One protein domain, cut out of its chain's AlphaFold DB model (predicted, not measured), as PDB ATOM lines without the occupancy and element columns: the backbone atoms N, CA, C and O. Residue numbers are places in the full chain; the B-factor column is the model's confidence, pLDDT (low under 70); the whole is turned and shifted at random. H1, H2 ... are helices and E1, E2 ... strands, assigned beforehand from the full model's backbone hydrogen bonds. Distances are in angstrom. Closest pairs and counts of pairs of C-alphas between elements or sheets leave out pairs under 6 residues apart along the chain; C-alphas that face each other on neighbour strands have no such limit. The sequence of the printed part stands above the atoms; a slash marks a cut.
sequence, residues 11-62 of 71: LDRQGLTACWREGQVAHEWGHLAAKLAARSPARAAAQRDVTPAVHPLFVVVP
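This is residues 11 to 62 of the 71 residues of an uncharacterized protein of Georgenia thermotolerans (UniProt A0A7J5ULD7). A two-stranded parallel sheet, E1 and E2, sits near one end of a rather thin model; long helix H2 runs away from it, short H3 folds back at the far end, and the unnamed link 48 to 58 returns to E2. H1 lies beyond the sheet. The printed part has 52 residues, ordered H1 E1 H2 H3 E2, mostly helix; it is loose, with radius of gyration of the C-alphas 13.0 A and spans 37 by 18 by 17 A, only just a rod.

E1 is residues 19 to 21, 6.9 A, and E2 59 to 61, 6.4 A. H2, residues 22 to 39, spans 25.8 A from C-alpha 22 at (-12.173, -43.105, 11.333) to C-alpha 39 at (-17.863, -44.735, 36.459). H3 is 41 to 47, 10.0 A; H1 is 13 to 17, 6.1 A.

E1 and E2 are parallel at 39 degrees, with N 20 and O 59 within hydrogen-bond range at 2.8 A. E1, H2, H3 and E2 form a strand-helix-strand unit, parallel neighbour strands joined through helices, with a right-handed crossover. H2, with residues 33 to 37 alone, touches H3 in a helical hairpin, a shallow tilt of 27 degrees, opposite ways; the closest C-alphas, Leu 36 and Ala 44, are 5.2 A apart. H1 and H2 are apart. Every O i to N i+4 pair in H1, H2 and H3 is within hydrogen-bond range.

The farthest C-alphas, Arg 13 and Ala 42, are 37.9 A apart. The printed part has no cut; H3 to E2 is the long link. Residues 13 to 14 are under pLDDT 70.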
ATOM      1  N   LEU A  11      -9.529 -64.422  10.680       73.25
ATOM      2  CA  LEU A  11      -9.479 -62.976  10.598       73.25
ATOM      3  C   LEU A  11      -9.954 -62.568   9.208       73.25
ATOM      4  O   LEU A  11      -9.533 -63.133   8.196       73.25
ATOM      5  N   ASP A  12     -10.850 -61.594   9.164       74.50
ATOM      6  CA  ASP A  12     -11.201 -60.938   7.917       74.50
ATOM      7  C   ASP A  12     -10.032 -60.061   7.428       74.50
ATOM      8  O   ASP A  12      -8.970 -59.964   8.055       74.50
ATOM      9  N   ARG A  13     -10.210 -59.403   6.278       67.19
ATOM     10  CA  ARG A  13      -9.182 -58.512   5.721       67.19
ATOM     11  C   ARG A  13      -8.724 -57.463   6.741       67.19
ATOM     12  O   ARG A  13      -7.543 -57.145   6.760       67.19
ATOM     13  N   GLN A  14      -9.624 -56.964   7.585       67.12
ATOM     14  CA  GLN A  14      -9.323 -55.932   8.577       67.12
ATOM     15  C   GLN A  14      -8.532 -56.495   9.755       67.12
ATOM     16  O   GLN A  14      -7.562 -55.877  10.177       67.12
ATOM     17  N   GLY A  15      -8.875 -57.693  10.234       71.06
ATOM     18  CA  GLY A  15      -8.113 -58.414  11.250       71.06
ATOM     19  C   GLY A  15      -6.713 -58.808  10.771       71.06
ATOM     20  O   GLY A  15      -5.789 -58.863  11.579       71.06
ATOM     21  N   LEU A  16      -6.535 -59.023   9.463       71.81
ATOM     22  CA  LEU A  16      -5.230 -59.291   8.851       71.81
ATOM     23  C   LEU A  16      -4.397 -58.023   8.612       71.81
ATOM     24  O   LEU A  16      -3.182 -58.067   8.784       71.81
ATOM     25  N   THR A  17      -5.015 -56.909   8.207       72.94
ATOM     26  CA  THR A  17      -4.296 -55.653   7.914       72.94
ATOM     27  C   THR A  17      -4.284 -54.662   9.070       72.94
ATOM     28  O   THR A  17      -3.665 -53.609   8.948       72.94
ATOM     29  N   ALA A  18      -4.972 -54.974  10.172       78.94
ATOM     30  CA  ALA A  18      -5.146 -54.099  11.325       78.94
ATOM     31  C   ALA A  18      -5.697 -52.704  10.943       78.94
ATOM     32  O   ALA A  18      -5.362 -51.697  11.565       78.94
ATOM     33  N   CYS A  19      -6.543 -52.625   9.908       81.19
ATOM     34  CA  CYS A  19      -7.101 -51.354   9.437       81.19
ATOM     35  C   CYS A  19      -8.414 -51.022  10.154       81.19
ATOM     36  O   CYS A  19      -9.349 -51.814  10.109       81.19
ATOM     37  N   TRP A  20      -8.504 -49.828  10.731       88.12
ATOM     38  CA  TRP A  20      -9.688 -49.305  11.416       88.12
ATOM     39  C   TRP A  20     -10.244 -48.085  10.695       88.12
ATOM     40  O   TRP A  20      -9.479 -47.269  10.189       88.12
ATOM     41  N   ARG A  21     -11.570 -47.920  10.673       91.75
ATOM     42  CA  ARG A  21     -12.196 -46.733  10.079       91.75
ATOM     43  C   ARG A  21     -12.218 -45.557  11.046       91.75
ATOM     44  O   ARG A  21     -12.473 -45.747  12.231       91.75
ATOM     45  N   GLU A  22     -12.037 -44.341  10.540       93.81
ATOM     46  CA  GLU A  22     -12.173 -43.105  11.333       93.81
ATOM     47  C   GLU A  22     -13.507 -43.043  12.089       93.81
ATOM     48  O   GLU A  22     -13.525 -42.760  13.289       93.81
ATOM     49  N   GLY A  23     -14.612 -43.393  11.420       93.88
ATOM     50  CA  GLY A  23     -15.929 -43.471  12.048       93.88
ATOM     51  C   GLY A  23     -15.971 -44.468  13.206       93.88
ATOM     52  O   GLY A  23     -16.521 -44.155  14.258       93.88
ATOM     53  N   GLN A  24     -15.322 -45.626  13.055       93.75
ATOM     54  CA  GLN A  24     -15.223 -46.640  14.107       93.75
ATOM     55  C   GLN A  24     -14.431 -46.129  15.320       93.75
ATOM     56  O   GLN A  24     -14.860 -46.307  16.457       93.75
ATOM     57  N   VAL A  25     -13.302 -45.447  15.095       94.12
ATOM     58  CA  VAL A  25     -12.486 -44.871  16.180       94.12
ATOM     59  C   VAL A  25     -13.276 -43.809  16.951       94.12
ATOM     60  O   VAL A  25     -13.270 -43.814  18.182       94.12
ATOM     61  N   ALA A  26     -13.990 -42.929  16.246       93.75
ATOM     62  CA  ALA A  26     -14.830 -41.909  16.873       93.75
ATOM     63  C   ALA A  26     -15.985 -42.525  17.684       93.75
ATOM     64  O   ALA A  26     -16.274 -42.072  18.794       93.75
ATOM     65  N   HIS A  27     -16.613 -43.577  17.156       94.75
ATOM     66  CA  HIS A  27     -17.687 -44.302  17.831       94.75
ATOM     67  C   HIS A  27     -17.209 -44.951  19.139       94.75
ATOM     68  O   HIS A  27     -17.773 -44.689  20.206       94.75
ATOM     69  N   GLU A  28     -16.103 -45.700  19.093       94.12
ATOM     70  CA  GLU A  28     -15.510 -46.323  20.283       94.12
ATOM     71  C   GLU A  28     -15.034 -45.294  21.316       94.12
ATOM     72  O   GLU A  28     -15.172 -45.505  22.527       94.12
ATOM     73  N   TRP A  29     -14.527 -44.142  20.865       95.25
ATOM     74  CA  TRP A  29     -14.164 -43.043  21.758       95.25
ATOM     75  C   TRP A  29     -15.377 -42.488  22.511       95.25
ATOM     76  O   TRP A  29     -15.323 -42.312  23.731       95.25
ATOM     77  N   GLY A  30     -16.504 -42.290  21.820       94.31
ATOM     78  CA  GLY A  30     -17.768 -41.894  22.446       94.31
ATOM     79  C   GLY A  30     -18.260 -42.925  23.466       94.31
ATOM     80  O   GLY A  30     -18.654 -42.568  24.582       94.31
ATOM     81  N   HIS A  31     -18.163 -44.214  23.134       94.88
ATOM     82  CA  HIS A  31     -18.492 -45.307  24.051       94.88
ATOM     83  C   HIS A  31     -17.616 -45.306  25.305       94.88
ATOM     84  O   HIS A  31     -18.123 -45.496  26.416       94.88
ATOM     85  N   LEU A  32     -16.307 -45.088  25.157       94.88
ATOM     86  CA  LEU A  32     -15.399 -44.938  26.289       94.88
ATOM     87  C   LEU A  32     -15.784 -43.727  27.145       94.88
ATOM     88  O   LEU A  32     -15.896 -43.864  28.365       94.88
ATOM     89  N   ALA A  33     -16.031 -42.574  26.523       94.44
ATOM     90  CA  ALA A  33     -16.395 -41.345  27.219       94.44
ATOM     91  C   ALA A  33     -17.679 -41.519  28.047       94.44
ATOM     92  O   ALA A  33     -17.685 -41.193  29.234       94.44
ATOM     93  N   ALA A  34     -18.730 -42.122  27.480       95.06
ATOM     94  CA  ALA A  34     -19.976 -42.410  28.196       95.06
ATOM     95  C   ALA A  34     -19.748 -43.353  29.392       95.06
ATOM     96  O   ALA A  34     -20.202 -43.106  30.513       95.06
ATOM     97  N   LYS A  35     -18.968 -44.417  29.176       96.31
ATOM     98  CA  LYS A  35     -18.585 -45.380  30.215       96.31
ATOM     99  C   LYS A  35     -17.770 -44.743  31.344       96.31
ATOM    100  O   LYS A  35     -17.892 -45.168  32.496       96.31
ATOM    101  N   LEU A  36     -16.902 -43.784  31.028       97.19
ATOM    102  CA  LEU A  36     -16.118 -43.050  32.016       97.19
ATOM    103  C   LEU A  36     -16.966 -42.016  32.742       97.19
ATOM    104  O   LEU A  36     -16.851 -41.931  33.956       97.19
ATOM    105  N   ALA A  37     -17.858 -41.301  32.060       95.69
ATOM    106  CA  ALA A  37     -18.763 -40.355  32.706       95.69
ATOM    107  C   ALA A  37     -19.581 -41.030  33.820       95.69
ATOM    108  O   ALA A  37     -19.710 -40.477  34.908       95.69
ATOM    109  N   ALA A  38     -20.042 -42.265  33.586       96.12
ATOM    110  CA  ALA A  38     -20.793 -43.038  34.575       96.12
ATOM    111  C   ALA A  38     -19.940 -43.582  35.738       96.12
ATOM    112  O   ALA A  38     -20.427 -43.691  36.858       96.12
ATOM    113  N   ARG A  39     -18.682 -43.973  35.486       97.75
ATOM    114  CA  ARG A  39     -17.863 -44.735  36.459       97.75
ATOM    115  C   ARG A  39     -16.722 -43.941  37.089       97.75
ATOM    116  O   ARG A  39     -16.210 -44.324  38.135       97.75
ATOM    117  N   SER A  40     -16.274 -42.873  36.441       97.25
ATOM    118  CA  SER A  40     -15.177 -42.010  36.880       97.25
ATOM    119  C   SER A  40     -15.248 -40.640  36.181       97.25
ATOM    120  O   SER A  40     -14.543 -40.405  35.193       97.25
ATOM    121  N   PRO A  41     -16.060 -39.704  36.707       94.50
ATOM    122  CA  PRO A  41     -16.228 -38.373  36.118       94.50
ATOM    123  C   PRO A  41     -14.911 -37.602  35.961       94.50
ATOM    124  O   PRO A  41     -14.697 -36.936  34.953       94.50
ATOM    125  N   ALA A  42     -13.983 -37.753  36.913       96.06
ATOM    126  CA  ALA A  42     -12.660 -37.130  36.843       96.06
ATOM    127  C   ALA A  42     -11.844 -37.611  35.628       96.06
ATOM    128  O   ALA A  42     -11.202 -36.808  34.953       96.06
ATOM    129  N   ARG A  43     -11.897 -38.912  35.301       95.50
ATOM    130  CA  ARG A  43     -11.237 -39.449  34.100       95.50
ATOM    131  C   ARG A  43     -11.923 -38.994  32.820       95.50
ATOM    132  O   ARG A  43     -11.230 -38.722  31.848       95.50
ATOM    133  N   ALA A  44     -13.252 -38.896  32.821       94.94
ATOM    134  CA  ALA A  44     -13.988 -38.365  31.679       94.94
ATOM    135  C   ALA A  44     -13.595 -36.905  31.389       94.94
ATOM    136  O   ALA A  44     -13.344 -36.563  30.238       94.94
ATOM    137  N   ALA A  45     -13.461 -36.070  32.427       94.25
ATOM    138  CA  ALA A  45     -13.000 -34.690  32.284       94.25
ATOM    139  C   ALA A  45     -11.579 -34.613  31.702       94.25
ATOM    140  O   ALA A  45     -11.345 -33.867  30.758       94.25
ATOM    141  N   ALA A  46     -10.653 -35.439  32.201       94.06
ATOM    142  CA  ALA A  46      -9.275 -35.479  31.709       94.06
ATOM    143  C   ALA A  46      -9.145 -35.934  30.241       94.06
ATOM    144  O   ALA A  46      -8.147 -35.634  29.596       94.06
ATOM    145  N   GLN A  47     -10.128 -36.671  29.715       92.81
ATOM    146  CA  GLN A  47     -10.119 -37.176  28.338       92.81
ATOM    147  C   GLN A  47     -10.898 -36.295  27.356       92.81
ATOM    148  O   GLN A  47     -10.885 -36.571  26.163       92.81
ATOM    149  N   ARG A  48     -11.567 -35.236  27.821       89.31
ATOM    150  CA  ARG A  48     -12.498 -34.451  26.998       89.31
ATOM    151  C   ARG A  48     -11.854 -33.829  25.757       89.31
ATOM    152  O   ARG A  48     -12.456 -33.868  24.691       89.31
ATOM    153  N   ASP A  49     -10.639 -33.314  25.912       90.06
ATOM    154  CA  ASP A  49      -9.917 -32.584  24.862       90.06
ATOM    155  C   ASP A  49      -8.793 -33.424  24.229       90.06
ATOM    156  O   ASP A  49      -7.965 -32.925  23.470       90.06
ATOM    157  N   VAL A  50      -8.747 -34.720  24.549       93.62
ATOM    158  CA  VAL A  50      -7.755 -35.644  23.999       93.62
ATOM    159  C   VAL A  50      -8.238 -36.148  22.646       93.62
ATOM    160  O   VAL A  50      -9.325 -36.712  22.528       93.62
ATOM    161  N   THR A  51      -7.401 -36.003  21.619       90.81
ATOM    162  CA  THR A  51      -7.621 -36.674  20.337       90.81
ATOM    163  C   THR A  51      -7.322 -38.168  20.491       90.81
ATOM    164  O   THR A  51      -6.200 -38.518  20.870       90.81
ATOM    165  N   PRO A  52      -8.282 -39.069  20.212       90.50
ATOM    166  CA  PRO A  52      -8.039 -40.500  20.311       90.50
ATOM    167  C   PRO A  52      -7.008 -40.942  19.275       90.50
ATOM    168  O   PRO A  52      -7.134 -40.654  18.086       90.50
ATOM    169  N   ALA A  53      -6.008 -41.689  19.734       87.94
ATOM    170  CA  ALA A  53      -5.039 -42.358  18.882       87.94
ATOM    171  C   ALA A  53      -5.172 -43.872  19.057       87.94
ATOM    172  O   ALA A  53      -5.272 -44.378  20.177       87.94
ATOM    173  N   VAL A  54      -5.162 -44.598  17.941       89.81
ATOM    174  CA  VAL A  54      -5.068 -46.061  17.959       89.81
ATOM    175  C   VAL A  54      -3.621 -46.487  18.209       89.81
ATOM    176  O   VAL A  54      -2.679 -45.727  17.982       89.81
ATOM    177  N   HIS A  55      -3.426 -47.718  18.680       89.69
ATOM    178  CA  HIS A  55      -2.083 -48.278  18.821       89.69
ATOM    179  C   HIS A  55      -1.368 -48.308  17.452       89.69
ATOM    180  O   HIS A  55      -2.019 -48.668  16.475       89.69
ATOM    181  N   PRO A  56      -0.044 -48.056  17.354       87.44
ATOM    182  CA  PRO A  56       0.693 -47.999  16.076       87.44
ATOM    183  C   PRO A  56       0.660 -49.257  15.193       87.44
ATOM    184  O   PRO A  56       1.099 -49.223  14.051       87.44
ATOM    185  N   LEU A  57       0.168 -50.378  15.726       87.06
ATOM    186  CA  LEU A  57      -0.065 -51.602  14.948       87.06
ATOM    187  C   LEU A  57      -1.325 -51.509  14.087       87.06
ATOM    188  O   LEU A  57      -1.521 -52.347  13.216       87.06
ATOM    189  N   PHE A  58      -2.177 -50.522  14.354       86.75
ATOM    190  CA  PHE A  58      -3.401 -50.271  13.627       86.75
ATOM    191  C   PHE A  58      -3.221 -49.096  12.676       86.75
ATOM    192  O   PHE A  58      -2.635 -48.072  13.030       86.75
ATOM    193  N   VAL A  59      -3.780 -49.234  11.480       89.88
ATOM    194  CA  VAL A  59      -3.819 -48.168  10.478       89.88
ATOM    195  C   VAL A  59      -5.221 -47.584  10.459       89.88
ATOM    196  O   VAL A  59      -6.188 -48.318  10.274       89.88
ATOM    197  N   VAL A  60      -5.349 -46.269  10.632       91.00
ATOM    198  CA  VAL A  60      -6.643 -45.592  10.484       91.00
ATOM    199  C   VAL A  60      -6.859 -45.248   9.015       91.00
ATOM    200  O   VAL A  60      -5.988 -44.658   8.378       91.00
ATOM    201  N   VAL A  61      -8.012 -45.633   8.475       92.38
ATOM    202  CA  VAL A  61      -8.434 -45.339   7.105       92.38
ATOM    203  C   VAL A  61      -9.742 -44.541   7.112       92.38
ATOM    204  O   VAL A  61     -10.593 -44.773   7.976       92.38
ATOM    205  N   PRO A  62      -9.966 -43.643   6.139       94.88
ATOM    206  CA  PRO A  62     -11.230 -42.926   6.032       94.88
ATOM    207  C   PRO A  62     -12.427 -43.871   5.859       94.88
ATOM    208  O   PRO A  62     -12.370 -44.869   5.131       94.88
TER     209      PRO A  62